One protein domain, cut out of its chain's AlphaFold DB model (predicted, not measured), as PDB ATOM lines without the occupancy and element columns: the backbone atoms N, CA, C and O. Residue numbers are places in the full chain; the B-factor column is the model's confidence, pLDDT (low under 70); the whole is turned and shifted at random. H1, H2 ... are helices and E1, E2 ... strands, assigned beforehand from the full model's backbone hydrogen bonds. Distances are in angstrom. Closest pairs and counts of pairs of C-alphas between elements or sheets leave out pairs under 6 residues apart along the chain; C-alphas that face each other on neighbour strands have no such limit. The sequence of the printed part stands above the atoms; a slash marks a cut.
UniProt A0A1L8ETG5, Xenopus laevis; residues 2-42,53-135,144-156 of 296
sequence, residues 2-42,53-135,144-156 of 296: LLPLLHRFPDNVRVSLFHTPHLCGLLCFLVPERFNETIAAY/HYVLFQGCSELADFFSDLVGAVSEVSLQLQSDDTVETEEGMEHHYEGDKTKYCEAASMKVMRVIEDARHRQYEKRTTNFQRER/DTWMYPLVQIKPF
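Overview. This is residues 2 to 42, 53 to 135 and 144 to 156 of the 296 residues of a protein of Xenopus laevis (UniProt A0A1L8ETG5). Two long helices, H4 and H5, run side by side and antiparallel as a slanting pair, and the far end of H5, residues 124 to 134, sticks out well past H4. At the other end is a loose head of loops with the short helices H1, H2 and H3 and the small strand E1, while an extended stretch, residues 144 to 156, runs past the two long helices. The printed part has 137 residues, with five named helices and one named strand in the order H1, H2, H3, H4, E1, H5; the class is mostly helix. The whole is loose, with a radius of gyration of the C-alphas of 18.6 A, and elongated, spanning 62 by 36 by 35 A.

Along the chain. H1 is residues 3 to 8, beginning at C-alpha 3 (48.720, 33.457, -53.057). After a long link come H2, residues 26 to 30, and H3, residues 33 to 39, joined by a tight link. H4 is residues 61 to 76, 22.1 A from first to last C-alpha, beginning at (36.386, 31.249, -24.319). A tight link leads to E1, residues 79 to 81. H5 is residues 101 to 134, 49.0 A long, and ends at C-alpha 134 (24.089, 31.290, -6.918).

Arrangement. H4 and H5 touch, with the C-alphas of Ala 73 and Val 112 closest at 5.6 A. They stand at a shallow tilt of 15 degrees and run opposite ways. H5 touches H4 with residues 108 to 119 alone. H4 and E1 meet only through their link. E1 pairs with no named strand, but residues 79 to 80 of E1 pair antiparallel with residues 16 to 17, and residues 80 to 81 with residues 87 to 88. H1 and E1 are only just apart, their closest C-alphas 8.1 A from each other. H2 and H3 are also only just apart, at 8.5 A. In H1, H2, H4 and H5 every O i to N i+4 pair is within hydrogen-bond range; in H3 1 of 3 is, beside 3 of 4 O i to N i+3 pairs.

Size, cuts and confidence. The two C-alphas farthest apart, those of Phe 29 and Arg 135, are 63.1 A from each other. Residues 43 to 52 are not printed, and C-alphas 42 and 53 are 14.8 A apart across that cut; residues 136 to 143 are not printed either, with 20.8 A between C-alphas 135 and 144. The links H1 to H2 and E1 to H5 are long. Residues 53 to 61 and 124 to 135 stand free. Mean pLDDT of the printed part is 79.6; it is under 70 at residues 21 to 42, 53 to 54, 97 and 130 to 135.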
ATOM      1  N   LEU A   2      50.474  36.668 -50.733       86.06
ATOM      2  CA  LEU A   2      49.640  35.691 -50.004       86.06
ATOM      3  C   LEU A   2      49.135  34.487 -50.832       86.06
ATOM      4  O   LEU A   2      48.794  33.463 -50.245       86.06
ATOM      5  N   LEU A   3      49.160  34.553 -52.171       86.94
ATOM      6  CA  LEU A   3      48.720  33.457 -53.057       86.94
ATOM      7  C   LEU A   3      49.335  32.079 -52.754       86.94
ATOM      8  O   LEU A   3      48.591  31.101 -52.762       86.94
ATOM      9  N   PRO A   4      50.645  31.948 -52.437       90.62
ATOM     10  CA  PRO A   4      51.218  30.630 -52.168       90.62
ATOM     11  C   PRO A   4      50.578  29.919 -50.968       90.62
ATOM     12  O   PRO A   4      50.576  28.690 -50.924       90.62
ATOM     13  N   LEU A   5      50.035  30.667 -49.997       87.38
ATOM     14  CA  LEU A   5      49.323  30.092 -48.851       87.38
ATOM     15  C   LEU A   5      47.956  29.547 -49.269       87.38
ATOM     16  O   LEU A   5      47.634  28.419 -48.903       87.38
ATOM     17  N   LEU A   6      47.208  30.300 -50.083       88.00
ATOM     18  CA  LEU A   6      45.924  29.864 -50.640       88.00
ATOM     19  C   LEU A   6      46.085  28.612 -51.508       88.00
ATOM     20  O   LEU A   6      45.337  27.653 -51.353       88.00
ATOM     21  N   HIS A   7      47.100  28.575 -52.376       88.31
ATOM     22  CA  HIS A   7      47.361  27.406 -53.228       88.31
ATOM     23  C   HIS A   7      47.769  26.169 -52.434       88.31
ATOM     24  O   HIS A   7      47.439  25.050 -52.819       88.31
ATOM     25  N   ARG A   8      48.512  26.351 -51.338       91.88
ATOM     26  CA  ARG A   8      49.014  25.239 -50.526       91.88
ATOM     27  C   ARG A   8      47.967  24.686 -49.558       91.88
ATOM     28  O   ARG A   8      48.052  23.511 -49.211       91.88
ATOM     29  N   PHE A   9      47.020  25.513 -49.121       90.81
ATOM     30  CA  PHE A   9      46.032  25.170 -48.097       90.81
ATOM     31  C   PHE A   9      44.626  25.695 -48.449       90.81
ATOM     32  O   PHE A   9      44.056  26.465 -47.674       90.81
ATOM     33  N   PRO A  10      44.047  25.286 -49.591       85.00
ATOM     34  CA  PRO A  10      42.806  25.871 -50.110       85.00
ATOM     35  C   PRO A  10      41.603  25.693 -49.172       85.00
ATOM     36  O   PRO A  10      40.767  26.582 -49.080       85.00
ATOM     37  N   ASP A  11      41.546  24.588 -48.421       87.94
ATOM     38  CA  ASP A  11      40.432  24.293 -47.508       87.94
ATOM     39  C   ASP A  11      40.621  24.883 -46.098       87.94
ATOM     40  O   ASP A  11      39.721  24.823 -45.260       87.94
ATOM     41  N   ASN A  12      41.808  25.419 -45.794       88.25
ATOM     42  CA  ASN A  12      42.184  25.856 -44.444       88.25
ATOM     43  C   ASN A  12      42.564  27.336 -44.366       88.25
ATOM     44  O   ASN A  12      42.727  27.861 -43.265       88.25
ATOM     45  N   VAL A  13      42.741  28.000 -45.508       89.38
ATOM     46  CA  VAL A  13      43.166  29.394 -45.580       89.38
ATOM     47  C   VAL A  13      42.178  30.168 -46.432       89.38
ATOM     48  O   VAL A  13      41.957  29.857 -47.595       89.38
ATOM     49  N   ARG A  14      41.646  31.237 -45.846       88.38
ATOM     50  CA  ARG A  14      40.921  32.293 -46.547       88.38
ATOM     51  C   ARG A  14      41.683  33.593 -46.343       88.38
ATOM     52  O   ARG A  14      42.153  33.860 -45.238       88.38
ATOM     53  N   VAL A  15      41.821  34.387 -47.400       90.75
ATOM     54  CA  VAL A  15      42.488  35.690 -47.341       90.75
ATOM     55  C   VAL A  15      41.458  36.767 -47.624       90.75
ATOM     56  O   VAL A  15      40.964  36.882 -48.744       90.75
ATOM     57  N   SER A  16      41.161  37.553 -46.594       90.44
ATOM     58  CA  SER A  16      40.216  38.661 -46.658       90.44
ATOM     59  C   SER A  16      40.978  39.986 -46.580       90.44
ATOM     60  O   SER A  16      41.749  40.223 -45.651       90.44
ATOM     61  N   LEU A  17      40.798  40.834 -47.589       88.25
ATOM     62  CA  LEU A  17      41.484  42.104 -47.782       88.25
ATOM     63  C   LEU A  17      40.512  43.236 -47.439       88.25
ATOM     64  O   LEU A  17      39.679  43.640 -48.252       88.25
ATOM     65  N   PHE A  18      40.588  43.713 -46.198       84.12
ATOM     66  CA  PHE A  18      39.787  44.849 -45.762       84.12
ATOM     67  C   PHE A  18      40.311  46.137 -46.391       84.12
ATOM     68  O   PHE A  18      41.510  46.416 -46.340       84.12
ATOM     69  N   HIS A  19      39.403  46.956 -46.918       77.12
ATOM     70  CA  HIS A  19      39.732  48.295 -47.390       77.12
ATOM     71  C   HIS A  19      38.839  49.347 -46.738       77.12
ATOM     72  O   HIS A  19      37.614  49.213 -46.682       77.12
ATOM     73  N   THR A  20      39.450  50.436 -46.276       72.31
ATOM     74  CA  THR A  20      38.735  51.533 -45.624       72.31
ATOM     75  C   THR A  20      37.940  52.334 -46.661       72.31
ATOM     76  O   THR A  20      38.537  53.021 -47.491       72.31
ATOM     77  N   PRO A  21      36.598  52.391 -46.586       68.12
ATOM     78  CA  PRO A  21      35.774  52.985 -47.642       68.12
ATOM     79  C   PRO A  21      35.912  54.516 -47.747       68.12
ATOM     80  O   PRO A  21      35.425  55.132 -48.695       68.12
ATOM     81  N   HIS A  22      36.535  55.182 -46.767       63.53
ATOM     82  CA  HIS A  22      36.850  56.621 -46.816       63.53
ATOM     83  C   HIS A  22      38.205  56.940 -47.456       63.53
ATOM     84  O   HIS A  22      38.443  58.099 -47.790       63.53
ATOM     85  N   LEU A  23      39.048  55.932 -47.692       58.66
ATOM     86  CA  LEU A  23      40.285  56.062 -48.453       58.66
ATOM     87  C   LEU A  23      40.014  55.709 -49.920       58.66
ATOM     88  O   LEU A  23      40.416  54.652 -50.398       58.66
ATOM     89  N   CYS A  24      39.289  56.581 -50.626       52.19
ATOM     90  CA  CYS A  24      39.003  56.426 -52.056       52.19
ATOM     91  C   CYS A  24      39.244  57.751 -52.810       52.19
ATOM     92  O   CYS A  24      39.011  58.836 -52.272       52.19
ATOM     93  N   GLY A  25      39.680  57.680 -54.074       53.47
ATOM     94  CA  GLY A  25      39.806  58.837 -54.978       53.47
ATOM     95  C   GLY A  25      41.049  59.715 -54.752       53.47
ATOM     96  O   GLY A  25      42.133  59.213 -54.469       53.47
ATOM     97  N   LEU A  26      40.899  61.044 -54.880       42.28
ATOM     98  CA  LEU A  26      41.978  62.046 -54.727       42.28
ATOM     99  C   LEU A  26      42.740  61.938 -53.393       42.28
ATOM    100  O   LEU A  26      43.905  62.317 -53.320       42.28
ATOM    101  N   LEU A  27      42.101  61.395 -52.352       48.16
ATOM    102  CA  LEU A  27      42.712  61.160 -51.044       48.16
ATOM    103  C   LEU A  27      43.788  60.065 -51.094       48.16
ATOM    104  O   LEU A  27      44.865  60.280 -50.551       48.16
ATOM    105  N   CYS A  28      43.571  58.963 -51.824       48.19
ATOM    106  CA  CYS A  28      44.615  57.950 -52.051       48.19
ATOM    107  C   CYS A  28      45.769  58.475 -52.913       48.19
ATOM    108  O   CYS A  28      46.885  57.989 -52.804       48.19
ATOM    109  N   PHE A  29      45.514  59.468 -53.769       46.56
ATOM    110  CA  PHE A  29      46.544  60.062 -54.623       46.56
ATOM    111  C   PHE A  29      47.448  61.052 -53.868       46.56
ATOM    112  O   PHE A  29      48.616  61.218 -54.210       46.56
ATOM    113  N   LEU A  30      46.912  61.728 -52.845       45.44
ATOM    114  CA  LEU A  30      47.637  62.729 -52.053       45.44
ATOM    115  C   LEU A  30      48.330  62.144 -50.815       45.44
ATOM    116  O   LEU A  30      49.251  62.765 -50.283       45.44
ATOM    117  N   VAL A  31      47.891  60.974 -50.352       46.38
ATOM    118  CA  VAL A  31      48.432  60.266 -49.190       46.38
ATOM    119  C   VAL A  31      49.478  59.246 -49.678       46.38
ATOM    120  O   VAL A  31      49.112  58.306 -50.375       46.38
ATOM    121  N   PRO A  32      50.783  59.419 -49.375       48.47
ATOM    122  CA  PRO A  32      51.830  58.488 -49.815       48.47
ATOM    123  C   PRO A  32      51.557  57.049 -49.355       48.47
ATOM    124  O   PRO A  32      51.055  56.868 -48.252       48.47
ATOM    125  N   GLU A  33      51.974  56.029 -50.118       41.66
ATOM    126  CA  GLU A  33      51.732  54.598 -49.812       41.66
ATOM    127  C   GLU A  33      52.084  54.190 -48.366       41.66
ATOM    128  O   GLU A  33      51.370  53.403 -47.754       41.66
ATOM    129  N   ARG A  34      53.106  54.806 -47.757       45.38
ATOM    130  CA  ARG A  34      53.497  54.565 -46.352       45.38
ATOM    131  C   ARG A  34      52.456  54.991 -45.309       45.38
ATOM    132  O   ARG A  34      52.505  54.546 -44.169       45.38
ATOM    133  N   PHE A  35      51.520  55.867 -45.665       44.12
ATOM    134  CA  PHE A  35      50.394  56.212 -44.797       44.12
ATOM    135  C   PHE A  35      49.268  55.166 -44.875       44.12
ATOM    136  O   PHE A  35      48.535  55.025 -43.899       44.12
ATOM    137  N   ASN A  36      49.158  54.381 -45.959       42.28
ATOM    138  CA  ASN A  36      48.235  53.235 -46.001       42.28
ATOM    139  C   ASN A  36      48.672  52.131 -45.022       42.28
ATOM    140  O   ASN A  36      47.822  51.575 -44.330       42.28
ATOM    141  N   GLU A  37      49.984  51.902 -44.869       44.78
ATOM    142  CA  GLU A  37      50.576  51.013 -43.842       44.78
ATOM    143  C   GLU A  37      50.319  51.495 -42.398       44.78
ATOM    144  O   GLU A  37      50.442  50.732 -41.445       44.78
ATOM    145  N   THR A  38      49.949  52.770 -42.219       44.06
ATOM    146  CA  THR A  38      49.626  53.361 -40.908       44.06
ATOM    147  C   THR A  38      48.131  53.260 -40.580       44.06
ATOM    148  O   THR A  38      47.762  53.243 -39.409       44.06
ATOM    149  N   ILE A  39      47.255  53.179 -41.590       45.41
ATOM    150  CA  ILE A  39      45.802  53.015 -41.389       45.41
ATOM    151  C   ILE A  39      45.430  51.534 -41.248       45.41
ATOM    152  O   ILE A  39      44.538  51.188 -40.478       45.41
ATOM    153  N   ALA A  40      46.154  50.652 -41.933       36.88
ATOM    154  CA  ALA A  40      46.171  49.224 -41.667       36.88
ATOM    155  C   ALA A  40      47.521  48.910 -41.027       36.88
ATOM    156  O   ALA A  40      48.456  48.633 -41.762       36.88
ATOM    157  N   ALA A  41      47.637  49.049 -39.702       38.25
ATOM    158  CA  ALA A  41      48.875  48.858 -38.944       38.25
ATOM    159  C   ALA A  41      49.633  47.589 -39.383       38.25
ATOM    160  O   ALA A  41      49.374  46.492 -38.891       38.25
ATOM    161  N   TYR A  42      50.553  47.739 -40.335       35.03
ATOM    162  CA  TYR A  42      51.419  46.667 -40.795       35.03
ATOM    163  C   TYR A  42      52.777  46.931 -40.164       35.03
ATOM    164  O   TYR A  42      53.618  47.651 -40.700       35.03
ATOM    165  N   HIS A  53      53.941  42.883 -25.614       55.25
ATOM    166  CA  HIS A  53      52.794  43.335 -26.420       55.25
ATOM    167  C   HIS A  53      51.545  42.467 -26.228       55.25
ATOM    168  O   HIS A  53      50.501  42.731 -26.823       55.25
ATOM    169  N   TYR A  54      51.636  41.424 -25.402       63.97
ATOM    170  CA  TYR A  54      50.586  40.426 -25.274       63.97
ATOM    171  C   TYR A  54      50.081  40.358 -23.840       63.97
ATOM    172  O   TYR A  54      50.834  40.088 -22.907       63.97
ATOM    173  N   VAL A  55      48.774  40.534 -23.676       74.75
ATOM    174  CA  VAL A  55      48.078  40.081 -22.474       74.75
ATOM    175  C   VAL A  55      47.562  38.676 -22.765       74.75
ATOM    176  O   VAL A  55      46.758  38.481 -23.678       74.75
ATOM    177  N   LEU A  56      48.053  37.683 -22.021       81.88
ATOM    178  CA  LEU A  56      47.600  36.305 -22.172       81.88
ATOM    179  C   LEU A  56      46.370  36.059 -21.300       81.88
ATOM    180  O   LEU A  56      46.467  35.970 -20.078       81.88
ATOM    181  N   PHE A  57      45.226  35.868 -21.949       83.06
ATOM    182  CA  PHE A  57      44.007  35.415 -21.292       83.06
ATOM    183  C   PHE A  57      43.912  33.890 -21.383       83.06
ATOM    184  O   PHE A  57      43.965  33.319 -22.471       83.06
ATOM    185  N   GLN A  58      43.765  33.220 -20.241       84.81
ATOM    186  CA  GLN A  58      43.578  31.768 -20.174       84.81
ATOM    187  C   GLN A  58      42.169  31.441 -19.682       84.81
ATOM    188  O   GLN A  58      41.642  32.113 -18.803       84.81
ATOM    189  N   GLY A  59      41.549  30.410 -20.262       84.56
ATOM    190  CA  GLY A  59      40.218  29.952 -19.844       84.56
ATOM    191  C   GLY A  59      39.065  30.914 -20.165       84.56
ATOM    192  O   GLY A  59      37.973  30.733 -19.640       84.56
ATOM    193  N   CYS A  60      39.277  31.911 -21.029       85.94
ATOM    194  CA  CYS A  60      38.267  32.904 -21.398       85.94
ATOM    195  C   CYS A  60      37.732  32.648 -22.817       85.94
ATOM    196  O   CYS A  60      38.064  33.372 -23.757       85.94
ATOM    197  N   SER A  61      36.928  31.589 -22.993       89.31
ATOM    198  CA  SER A  61      36.386  31.249 -24.319       89.31
ATOM    199  C   SER A  61      35.474  32.348 -24.862       89.31
ATOM    200  O   SER A  61      35.537  32.644 -26.039       89.31
ATOM    201  N   GLU A  62      34.710  33.030 -24.003       88.50
ATOM    202  CA  GLU A  62      33.811  34.123 -24.408       88.50
ATOM    203  C   GLU A  62      34.532  35.244 -25.154       88.50
ATOM    204  O   GLU A  62      34.018  35.768 -26.140       88.50
ATOM    205  N   LEU A  63      35.728  35.604 -24.686       90.44
ATOM    206  CA  LEU A  63      36.544  36.631 -25.314       90.44
ATOM    207  C   LEU A  63      37.144  36.139 -26.634       90.44
ATOM    208  O   LEU A  63      37.160  36.881 -27.613       90.44
ATOM    209  N   ALA A  64      37.630  34.895 -26.661       91.75
ATOM    210  CA  ALA A  64      38.172  34.287 -27.873       91.75
ATOM    211  C   ALA A  64      37.094  34.159 -28.962       91.75
ATOM    212  O   ALA A  64      37.326  34.559 -30.100       91.75
ATOM    213  N   ASP A  65      35.906  33.683 -28.588       93.56
ATOM    214  CA  ASP A  65      34.740  33.557 -29.457       93.56
ATOM    215  C   ASP A  65      34.305  34.937 -29.967       93.56
ATOM    216  O   ASP A  65      34.091  35.104 -31.162       93.56
ATOM    217  N   PHE A  66      34.263  35.962 -29.102       94.62
ATOM    218  CA  PHE A  66      33.945  37.333 -29.511       94.62
ATOM    219  C   PHE A  66      34.889  37.859 -30.599       94.62
ATOM    220  O   PHE A  66      34.427  38.379 -31.613       94.62
ATOM    221  N   PHE A  67      36.207  37.731 -30.413       93.50
ATOM    222  CA  PHE A  67      37.165  38.202 -31.415       93.50
ATOM    223  C   PHE A  67      37.161  37.337 -32.677       93.50
ATOM    224  O   PHE A  67      37.328  37.877 -33.768       93.50
ATOM    225  N   SER A  68      36.928  36.029 -32.553       94.56
ATOM    226  CA  SER A  68      36.743  35.138 -33.701       94.56
ATOM    227  C   SER A  68      35.527  35.556 -34.535       94.56
ATOM    228  O   SER A  68      35.647  35.727 -35.748       94.56
ATOM    229  N   ASP A  69      34.384  35.793 -33.886       96.25
ATOM    230  CA  ASP A  69      33.155  36.270 -34.526       96.25
ATOM    231  C   ASP A  69      33.372  37.649 -35.171       96.25
ATOM    232  O   ASP A  69      32.947  37.886 -36.302       96.25
ATOM    233  N   LEU A  70      34.078  38.559 -34.487       95.62
ATOM    234  CA  LEU A  70      34.369  39.905 -34.986       95.62
ATOM    235  C   LEU A  70      35.265  39.873 -36.230       95.62
ATOM    236  O   LEU A  70      34.961  40.531 -37.224       95.62
ATOM    237  N   VAL A  71      36.350  39.093 -36.196       93.75
ATOM    238  CA  VAL A  71      37.230  38.883 -37.357       93.75
ATOM    239  C   VAL A  71      36.451  38.231 -38.496       93.75
ATOM    240  O   VAL A  71      36.628  38.629 -39.647       93.75
ATOM    241  N   GLY A  72      35.555  37.288 -38.192       94.00
ATOM    242  CA  GLY A  72      34.626  36.700 -39.155       94.00
ATOM    243  C   GLY A  72      33.761  37.757 -39.842       94.00
ATOM    244  O   GLY A  72      33.809  37.879 -41.061       94.00
ATOM    245  N   ALA A  73      33.060  38.592 -39.071       94.44
ATOM    246  CA  ALA A  73      32.195  39.645 -39.603       94.44
ATOM    247  C   ALA A  73      32.957  40.688 -40.439       94.44
ATOM    248  O   ALA A  73      32.469  41.109 -41.487       94.44
ATOM    249  N   VAL A  74      34.164  41.088 -40.013       92.19
ATOM    250  CA  VAL A  74      35.028  41.987 -40.801       92.19
ATOM    251  C   VAL A  74      35.522  41.294 -42.074       92.19
ATOM    252  O   VAL A  74      35.601  41.921 -43.129       92.19
ATOM    253  N   SER A  75      35.818  39.996 -42.010       91.31
ATOM    254  CA  SER A  75      36.217  39.213 -43.182       91.31
ATOM    255  C   SER A  75      35.096  39.133 -44.213       91.31
ATOM    256  O   SER A  75      35.376  39.283 -45.392       91.31
ATOM    257  N   GLU A  76      33.841  38.961 -43.792       91.00
ATOM    258  CA  GLU A  76      32.683  38.840 -44.696       91.00
ATOM    259  C   GLU A  76      32.361  40.131 -45.463       91.00
ATOM    260  O   GLU A  76      31.784  40.106 -46.547       91.00
ATOM    261  N   VAL A  77      32.725  41.288 -44.903       90.44
ATOM    262  CA  VAL A  77      32.579  42.590 -45.580       90.44
ATOM    263  C   VAL A  77      33.828  42.958 -46.382       90.44
ATOM    264  O   VAL A  77      33.843  43.955 -47.093       90.44
ATOM    265  N   SER A  78      34.893  42.171 -46.257       90.38
ATOM    266  CA  SER A  78      36.149  42.394 -46.959       90.38
ATOM    267  C   SER A  78      36.159  41.687 -48.307       90.38
ATOM    268  O   SER A  78      35.431  40.723 -48.553       90.38
ATOM    269  N   LEU A  79      37.054  42.141 -49.174       89.94
ATOM    270  CA  LEU A  79      37.330  41.463 -50.425       89.94
ATOM    271  C   LEU A  79      37.993  40.102 -50.193       89.94
ATOM    272  O   LEU A  79      38.924  40.003 -49.400       89.94
ATOM    273  N   GLN A  80      37.583  39.073 -50.919       90.94
ATOM    274  CA  GLN A  80      38.193  37.749 -50.869       90.94
ATOM    275  C   GLN A  80      39.191  37.587 -52.010       90.94
ATOM    276  O   GLN A  80      38.841  37.758 -53.177       90.94
ATOM    277  N   LEU A  81      40.438  37.253 -51.670       91.00
ATOM    278  CA  LEU A  81      41.450  36.894 -52.659       91.00
ATOM    279  C   LEU A  81      41.216  35.454 -53.126       91.00
ATOM    280  O   LEU A  81      41.256  34.520 -52.320       91.00
ATOM    281  N   GLN A  82      41.017  35.289 -54.427       90.56
ATOM    282  CA  GLN A  82      40.795  34.004 -55.072       90.56
ATOM    283  C   GLN A  82      42.110  33.330 -55.478       90.56
ATOM    284  O   GLN A  82      43.190  33.928 -55.511       90.56
ATOM    285  N   SER A  83      42.024  32.039 -55.806       87.19
ATOM    286  CA  SER A  83      43.189  31.247 -56.229       87.19
ATOM    287  C   SER A  83      43.793  31.691 -57.569       87.19
ATOM    288  O   SER A  83      44.953  31.393 -57.840       87.19
ATOM    289  N   ASP A  84      43.052  32.419 -58.396       89.12
ATOM    290  CA  ASP A  84      43.498  32.942 -59.690       89.12
ATOM    291  C   ASP A  84      44.016  34.391 -59.618       89.12
ATOM    292  O   ASP A  84      44.202  35.020 -60.657       89.12
ATOM    293  N   ASP A  85      44.286  34.898 -58.407       88.81
ATOM    294  CA  ASP A  85      44.717  36.282 -58.137       88.81
ATOM    295  C   ASP A  85      43.652  37.347 -58.442       88.81
ATOM    296  O   ASP A  85      43.940  38.545 -58.462       88.81
ATOM    297  N   THR A  86      42.401  36.927 -58.641       89.38
ATOM    298  CA  THR A  86      41.263  37.844 -58.671       89.38
ATOM    299  C   THR A  86      40.750  38.124 -57.266       89.38
ATOM    300  O   THR A  86      41.073  37.439 -56.291       89.38
ATOM    301  N   VAL A  87      39.976  39.197 -57.153       88.88
ATOM    302  CA  VAL A  87      39.465  39.682 -55.884       88.88
ATOM    303  C   VAL A  87      37.970  39.910 -56.026       88.88
ATOM    304  O   VAL A  87      37.538  40.654 -56.904       88.88
ATOM    305  N   GLU A  88      37.192  39.267 -55.165       88.31
ATOM    306  CA  GLU A  88      35.733  39.258 -55.256       88.31
ATOM    307  C   GLU A  88      35.088  39.665 -53.932       88.31
ATOM    308  O   GLU A  88      35.654  39.497 -52.853       88.31
ATOM    309  N   THR A  89      33.879  40.208 -54.002       86.81
ATOM    310  CA  THR A  89      33.038  40.434 -52.823       86.81
ATOM    311  C   THR A  89      32.264  39.175 -52.475       86.81
ATOM    312  O   THR A  89      31.886  38.410 -53.360       86.81
ATOM    313  N   GLU A  90      31.965  38.991 -51.191       82.81
ATOM    314  CA  GLU A  90      31.057  37.927 -50.767       82.81
ATOM    315  C   GLU A  90      29.664  38.091 -51.404       82.81
ATOM    316  O   GLU A  90      29.217  39.203 -51.702       82.81
ATOM    317  N   GLU A  91      28.970  36.976 -51.635       76.31
ATOM    318  CA  GLU A  91      27.646  36.984 -52.255       76.31
ATOM    319  C   GLU A  91      26.661  37.838 -51.435       76.31
ATOM    320  O   GLU A  91      26.479  37.649 -50.232       76.31
ATOM    321  N   GLY A  92      26.021  38.809 -52.094       76.12
ATOM    322  CA  GLY A  92      25.092  39.744 -51.452       76.12
ATOM    323  C   GLY A  92      25.743  40.979 -50.818       76.12
ATOM    324  O   GLY A  92      25.013  41.825 -50.300       76.12
ATOM    325  N   MET A  93      27.072  41.122 -50.886       80.56
ATOM    326  CA  MET A  93      27.767  42.354 -50.510       80.56
ATOM    327  C   MET A  93      27.972  43.298 -51.693       80.56
ATOM    328  O   MET A  93      28.289  42.888 -52.805       80.56
ATOM    329  N   GLU A  94      27.815  44.593 -51.425       80.50
ATOM    330  CA  GLU A  94      28.159  45.661 -52.364       80.50
ATOM    331  C   GLU A  94      29.684  45.835 -52.427       80.50
ATOM    332  O   GLU A  94      30.372  45.801 -51.402       80.50
ATOM    333  N   HIS A  95      30.224  46.075 -53.623       79.94
ATOM    334  CA  HIS A  95      31.649  46.355 -53.781       79.94
ATOM    335  C   HIS A  95      31.993  47.728 -53.198       79.94
ATOM    336  O   HIS A  95      31.513  48.753 -53.672       79.94
ATOM    337  N   HIS A  96      32.875  47.768 -52.202       72.06
ATOM    338  CA  HIS A  96      33.234  48.989 -51.469       72.06
ATOM    339  C   HIS A  96      33.824  50.129 -52.335       72.06
ATOM    340  O   HIS A  96      33.805  51.279 -51.891       72.06
ATOM    341  N   TYR A  97      34.323  49.850 -53.552       69.94
ATOM    342  CA  TYR A  97      34.756  50.879 -54.519       69.94
ATOM    343  C   TYR A  97      33.791  51.135 -55.679       69.94
ATOM    344  O   TYR A  97      33.728  52.257 -56.175       69.94
ATOM    345  N   GLU A  98      33.122  50.091 -56.167       73.62
ATOM    346  CA  GLU A  98      32.384  50.133 -57.444       73.62
ATOM    347  C   GLU A  98      30.872  50.225 -57.221       73.62
ATOM    348  O   GLU A  98      30.141  50.697 -58.091       73.62
ATOM    349  N   GLY A  99      30.415  49.794 -56.045       78.81
ATOM    350  CA  GLY A  99      29.032  49.841 -55.608       78.81
ATOM    351  C   GLY A  99      28.706  51.084 -54.783       78.81
ATOM    352  O   GLY A  99      29.459  52.059 -54.698       78.81
ATOM    353  N   ASP A 100      27.537  51.046 -54.150       84.25
ATOM    354  CA  ASP A 100      27.070  52.133 -53.295       84.25
ATOM    355  C   ASP A 100      27.756  52.074 -51.924       84.25
ATOM    356  O   ASP A 100      27.457  51.226 -51.079       84.25
ATOM    357  N   LYS A 101      28.662  53.026 -51.686       84.00
ATOM    358  CA  LYS A 101      29.398  53.152 -50.423       84.00
ATOM    359  C   LYS A 101      28.484  53.224 -49.198       84.00
ATOM    360  O   LYS A 101      28.841  52.675 -48.158       84.00
ATOM    361  N   THR A 102      27.341  53.904 -49.289       86.19
ATOM    362  CA  THR A 102      26.421  54.041 -48.149       86.19
ATOM    363  C   THR A 102      25.826  52.685 -47.805       86.19
ATOM    364  O   THR A 102      25.893  52.267 -46.653       86.19
ATOM    365  N   LYS A 103      25.352  51.949 -48.817       87.88
ATOM    366  CA  LYS A 103      24.814  50.596 -48.625       87.88
ATOM    367  C   LYS A 103      25.864  49.625 -48.102       87.88
ATOM    368  O   LYS A 103      25.560  48.833 -47.215       87.88
ATOM    369  N   TYR A 104      27.095  49.703 -48.610       90.12
ATOM    370  CA  TYR A 104      28.213  48.912 -48.096       90.12
ATOM    371  C   TYR A 104      28.458  49.195 -46.607       90.12
ATOM    372  O   TYR A 104      28.480  48.268 -45.798       90.12
ATOM    373  N   CYS A 105      28.586  50.470 -46.223       90.06
ATOM    374  CA  CYS A 105      28.801  50.865 -44.832       90.06
ATOM    375  C   CYS A 105      27.644  50.430 -43.918       90.06
ATOM    376  O   CYS A 105      27.899  49.959 -42.812       90.06
ATOM    377  N   GLU A 106      26.391  50.548 -44.366       91.25
ATOM    378  CA  GLU A 106      25.211  50.091 -43.622       91.25
ATOM    379  C   GLU A 106      25.211  48.566 -43.441       91.25
ATOM    380  O   GLU A 106      25.045  48.077 -42.322       91.25
ATOM    381  N   ALA A 107      25.457  47.806 -44.513       91.44
ATOM    382  CA  ALA A 107      25.531  46.347 -44.465       91.44
ATOM    383  C   ALA A 107      26.660  45.856 -43.550       91.44
ATOM    384  O   ALA A 107      26.459  44.955 -42.731       91.44
ATOM    385  N   ALA A 108      27.831  46.487 -43.642       92.50
ATOM    386  CA  ALA A 108      28.974  46.152 -42.813       92.50
ATOM    387  C   ALA A 108      28.752  46.510 -41.338       92.50
ATOM    388  O   ALA A 108      29.046  45.701 -40.454       92.50
ATOM    389  N   SER A 109      28.157  47.675 -41.071       94.62
ATOM    390  CA  SER A 109      27.759  48.085 -39.723       94.62
ATOM    391  C   SER A 109      26.795  47.081 -39.097       94.62
ATOM    392  O   SER A 109      27.030  46.620 -37.981       94.62
ATOM    393  N   MET A 110      25.764  46.654 -39.839       95.12
ATOM    394  CA  MET A 110      24.805  45.651 -39.366       95.12
ATOM    395  C   MET A 110      25.481  44.326 -38.998       95.12
ATOM    396  O   MET A 110      25.175  43.766 -37.944       95.12
ATOM    397  N   LYS A 111      26.410  43.824 -39.825       94.75
ATOM    398  CA  LYS A 111      27.138  42.577 -39.533       94.75
ATOM    399  C   LYS A 111      27.996  42.690 -38.272       94.75
ATOM    400  O   LYS A 111      27.905  41.827 -37.403       94.75
ATOM    401  N   VAL A 112      28.788  43.755 -38.140       95.56
ATOM    402  CA  VAL A 112      29.663  43.936 -36.968       95.56
ATOM    403  C   VAL A 112      28.846  44.181 -35.697       95.56
ATOM    404  O   VAL A 112      29.113  43.566 -34.666       95.56
ATOM    405  N   MET A 113      27.811  45.025 -35.754       96.12
ATOM    406  CA  MET A 113      26.943  45.282 -34.601       96.12
ATOM    407  C   MET A 113      26.206  44.026 -34.139       96.12
ATOM    408  O   MET A 113      26.023  43.846 -32.937       96.12
ATOM    409  N   ARG A 114      25.839  43.121 -35.055       96.75
ATOM    410  CA  ARG A 114      25.238  41.835 -34.692       96.75
ATOM    411  C   ARG A 114      26.152  41.001 -33.796       96.75
ATOM    412  O   ARG A 114      25.675  40.491 -32.791       96.75
ATOM    413  N   VAL A 115      27.452  40.923 -34.093       96.44
ATOM    414  CA  VAL A 115      28.428  40.224 -33.230       96.44
ATOM    415  C   VAL A 115      28.439  40.811 -31.818       96.44
ATOM    416  O   VAL A 115      28.454  40.081 -30.827       96.44
ATOM    417  N   ILE A 116      28.401  42.140 -31.722       94.62
ATOM    418  CA  ILE A 116      28.421  42.860 -30.445       94.62
ATOM    419  C   ILE A 116      27.143  42.584 -29.645       94.62
ATOM    420  O   ILE A 116      27.220  42.298 -28.449       94.62
ATOM    421  N   GLU A 117      25.977  42.631 -30.288       95.00
ATOM    422  CA  GLU A 117      24.699  42.347 -29.628       95.00
ATOM    423  C   GLU A 117      24.543  40.871 -29.250       95.00
ATOM    424  O   GLU A 117      24.103  40.571 -28.139       95.00
ATOM    425  N   ASP A 118      24.985  39.942 -30.099       94.88
ATOM    426  CA  ASP A 118      24.977  38.510 -29.793       94.88
ATOM    427  C   ASP A 118      25.871  38.213 -28.575       94.88
ATOM    428  O   ASP A 118      25.480  37.474 -27.667       94.88
ATOM    429  N   ALA A 119      27.045  38.846 -28.484       92.81
ATOM    430  CA  ALA A 119      27.917  38.733 -27.317       92.81
ATOM    431  C   ALA A 119      27.278  39.307 -26.040       92.81
ATOM    432  O   ALA A 119      27.322  38.661 -24.988       92.81
ATOM    433  N   ARG A 120      26.620  40.474 -26.130       91.31
ATOM    434  CA  ARG A 120      25.858  41.069 -25.016       91.31
ATOM    435  C   ARG A 120      24.730  40.151 -24.548       91.31
ATOM    436  O   ARG A 120      24.562  39.956 -23.342       91.31
ATOM    437  N   HIS A 121      23.993  39.550 -25.481       91.69
ATOM    438  CA  HIS A 121      22.913  38.617 -25.176       91.69
ATOM    439  C   HIS A 121      23.437  37.368 -24.458       91.69
ATOM    440  O   HIS A 121      22.954  37.033 -23.374       91.69
ATOM    441  N   ARG A 122      24.492  36.735 -24.993       90.12
ATOM    442  CA  ARG A 122      25.152  35.574 -24.368       90.12
ATOM    443  C   ARG A 122      25.621  35.885 -22.944       90.12
ATOM    444  O   ARG A 122      25.448  35.066 -22.040       90.12
ATOM    445  N   GLN A 123      26.177  37.077 -22.720       86.44
ATOM    446  CA  GLN A 123      26.603  37.521 -21.392       86.44
ATOM    447  C   GLN A 123      25.415  37.711 -20.431       86.44
ATOM    448  O   GLN A 123      25.486  37.312 -19.265       86.44
ATOM    449  N   TYR A 124      24.314  38.301 -20.901       86.56
ATOM    450  CA  TYR A 124      23.101  38.497 -20.106       86.56
ATOM    451  C   TYR A 124      22.454  37.162 -19.694       86.56
ATOM    452  O   TYR A 124      22.103  36.967 -18.525       86.56
ATOM    453  N   GLU A 125      22.360  36.202 -20.615       86.56
ATOM    454  CA  GLU A 125      21.837  34.859 -20.334       86.56
ATOM    455  C   GLU A 125      22.707  34.095 -19.329       86.56
ATOM    456  O   GLU A 125      22.197  33.479 -18.388       86.56
ATOM    457  N   LYS A 126      24.037  34.181 -19.450       81.44
ATOM    458  CA  LYS A 126      24.958  33.586 -18.468       81.44
ATOM    459  C   LYS A 126      24.807  34.202 -17.083       81.44
ATOM    460  O   LYS A 126      24.770  33.479 -16.091       81.44
ATOM    461  N   ARG A 127      24.654  35.527 -16.990       77.50
ATOM    462  CA  ARG A 127      24.406  36.202 -15.705       77.50
ATOM    463  C   ARG A 127      23.088  35.767 -15.074       77.50
ATOM    464  O   ARG A 127      23.059  35.469 -13.887       77.50
ATOM    465  N   THR A 128      22.007  35.703 -15.845       77.31
ATOM    466  CA  THR A 128      20.687  35.307 -15.320       77.31
ATOM    467  C   THR A 128      20.641  33.838 -14.887       77.31
ATOM    468  O   THR A 128      20.090  33.531 -13.828       77.31
ATOM    469  N   THR A 129      21.269  32.932 -15.641       72.81
ATOM    470  CA  THR A 129      21.385  31.508 -15.277       72.81
ATOM    471  C   THR A 129      22.298  31.278 -14.069       72.81
ATOM    472  O   THR A 129      21.947  30.497 -13.178       72.81
ATOM    473  N   ASN A 130      23.422  31.994 -13.969       68.31
ATOM    474  CA  ASN A 130      24.296  31.934 -12.795       68.31
ATOM    475  C   ASN A 130      23.617  32.502 -11.547       68.31
ATOM    476  O   ASN A 130      23.669  31.861 -10.504       68.31
ATOM    477  N   PHE A 131      22.857  33.595 -11.659       63.38
ATOM    478  CA  PHE A 131      22.108  34.170 -10.535       63.38
ATOM    479  C   PHE A 131      21.061  33.196  -9.950       63.38
ATOM    480  O   PHE A 131      20.797  33.188  -8.746       63.38
ATOM    481  N   GLN A 132      20.474  32.326 -10.783       60.56
ATOM    482  CA  GLN A 132      19.578  31.255 -10.323       60.56
ATOM    483  C   GLN A 132      20.331  30.117  -9.605       60.56
ATOM    484  O   GLN A 132      19.812  29.561  -8.636       60.56
ATOM    485  N   ARG A 133      21.559  29.796 -10.033       58.41
ATOM    486  CA  ARG A 133      22.446  28.804  -9.389       58.41
ATOM    487  C   ARG A 133      23.075  29.319  -8.087       58.41
ATOM    488  O   ARG A 133      23.178  28.567  -7.121       58.41
ATOM    489  N   GLU A 134      23.430  30.598  -8.037       55.69
ATOM    490  CA  GLU A 134      24.089  31.290  -6.918       55.69
ATOM    491  C   GLU A 134      23.227  31.377  -5.657       55.69
ATOM    492  O   GLU A 134      23.753  31.352  -4.548       55.69
ATOM    493  N   ARG A 135      21.893  31.350  -5.783       55.50
ATOM    494  CA  ARG A 135      20.995  31.204  -4.620       55.50
ATOM    495  C   ARG A 135      21.181  29.887  -3.851       55.50
ATOM    496  O   ARG A 135      20.663  29.775  -2.744       55.50
ATOM    497  N   ASP A 144      37.990  39.838  -9.382       82.81
ATOM    498  CA  ASP A 144      38.858  40.970  -9.047       82.81
ATOM    499  C   ASP A 144      39.104  41.893 -10.253       82.81
ATOM    500  O   ASP A 144      39.423  43.070 -10.086       82.81
ATOM    501  N   THR A 145      38.899  41.373 -11.467       83.19
ATOM    502  CA  THR A 145      39.187  42.047 -12.732       83.19
ATOM    503  C   THR A 145      38.012  41.915 -13.698       83.19
ATOM    504  O   THR A 145      37.508  40.819 -13.947       83.19
ATOM    505  N   TRP A 146      37.604  43.036 -14.294       85.00
ATOM    506  CA  TRP A 146      36.595  43.079 -15.352       85.00
ATOM    507  C   TRP A 146      37.247  43.430 -16.682       85.00
ATOM    508  O   TRP A 146      38.050  44.358 -16.757       85.00
ATOM    509  N   MET A 147      36.862  42.719 -17.738       84.94
ATOM    510  CA  MET A 147      37.310  42.995 -19.095       84.94
ATOM    511  C   MET A 147      36.117  43.341 -19.979       84.94
ATOM    512  O   MET A 147      35.111  42.632 -19.983       84.94
ATOM    513  N   TYR A 148      36.258  44.419 -20.749       87.56
ATOM    514  CA  TYR A 148      35.258  44.883 -21.700       87.56
ATOM    515  C   TYR A 148      35.912  44.985 -23.081       87.56
ATOM    516  O   TYR A 148      36.769  45.848 -23.267       87.56
ATOM    517  N   PRO A 149      35.565  44.116 -24.044       90.50
ATOM    518  CA  PRO A 149      36.024  44.293 -25.411       90.50
ATOM    519  C   PRO A 149      35.275  45.474 -26.044       90.50
ATOM    520  O   PRO A 149      34.046  45.463 -26.147       90.50
ATOM    521  N   LEU A 150      36.015  46.506 -26.443       91.44
ATOM    522  CA  LEU A 150      35.480  47.701 -27.096       91.44
ATOM    523  C   LEU A 150      35.815  47.668 -28.589       91.44
ATOM    524  O   LEU A 150      36.859  47.153 -28.986       91.44
ATOM    525  N   VAL A 151      34.916  48.196 -29.422       92.62
ATOM    526  CA  VAL A 151      35.059  48.191 -30.886       92.62
ATOM    527  C   VAL A 151      34.907  49.611 -31.421       92.62
ATOM    528  O   VAL A 151      33.935  50.301 -31.109       92.62
ATOM    529  N   GLN A 152      35.852  50.020 -32.268       91.00
ATOM    530  CA  GLN A 152      35.852  51.302 -32.970       91.00
ATOM    531  C   GLN A 152      36.022  51.060 -34.471       91.00
ATOM    532  O   GLN A 152      37.088  50.648 -34.921       91.00
ATOM    533  N   ILE A 153      34.981  51.336 -35.257       90.00
ATOM    534  CA  ILE A 153      35.024  51.314 -36.724       90.00
ATOM    535  C   ILE A 153      34.202  52.495 -37.249       90.00
ATOM    536  O   ILE A 153      33.059  52.360 -37.690       90.00
ATOM    537  N   LYS A 154      34.798  53.690 -37.199       85.75
ATOM    538  CA  LYS A 154      34.161  54.957 -37.595       85.75
ATOM    539  C   LYS A 154      33.565  54.951 -39.015       85.75
ATOM    540  O   LYS A 154      32.459  55.466 -39.166       85.75
ATOM    541  N   PRO A 155      34.190  54.320 -40.035       84.38
ATOM    542  CA  PRO A 155      33.567  54.141 -41.350       84.38
ATOM    543  C   PRO A 155      32.197  53.454 -41.349       84.38
ATOM    544  O   PRO A 155      31.405  53.661 -42.264       84.38
ATOM    545  N   PHE A 156      31.925  52.628 -40.339       89.06
ATOM    546  CA  PHE A 156      30.668  51.899 -40.164       89.06
ATOM    547  C   PHE A 156      29.759  52.557 -39.118       89.06
ATOM    548  O   PHE A 156      28.753  51.977 -38.719       89.06
TER     549      PHE A 156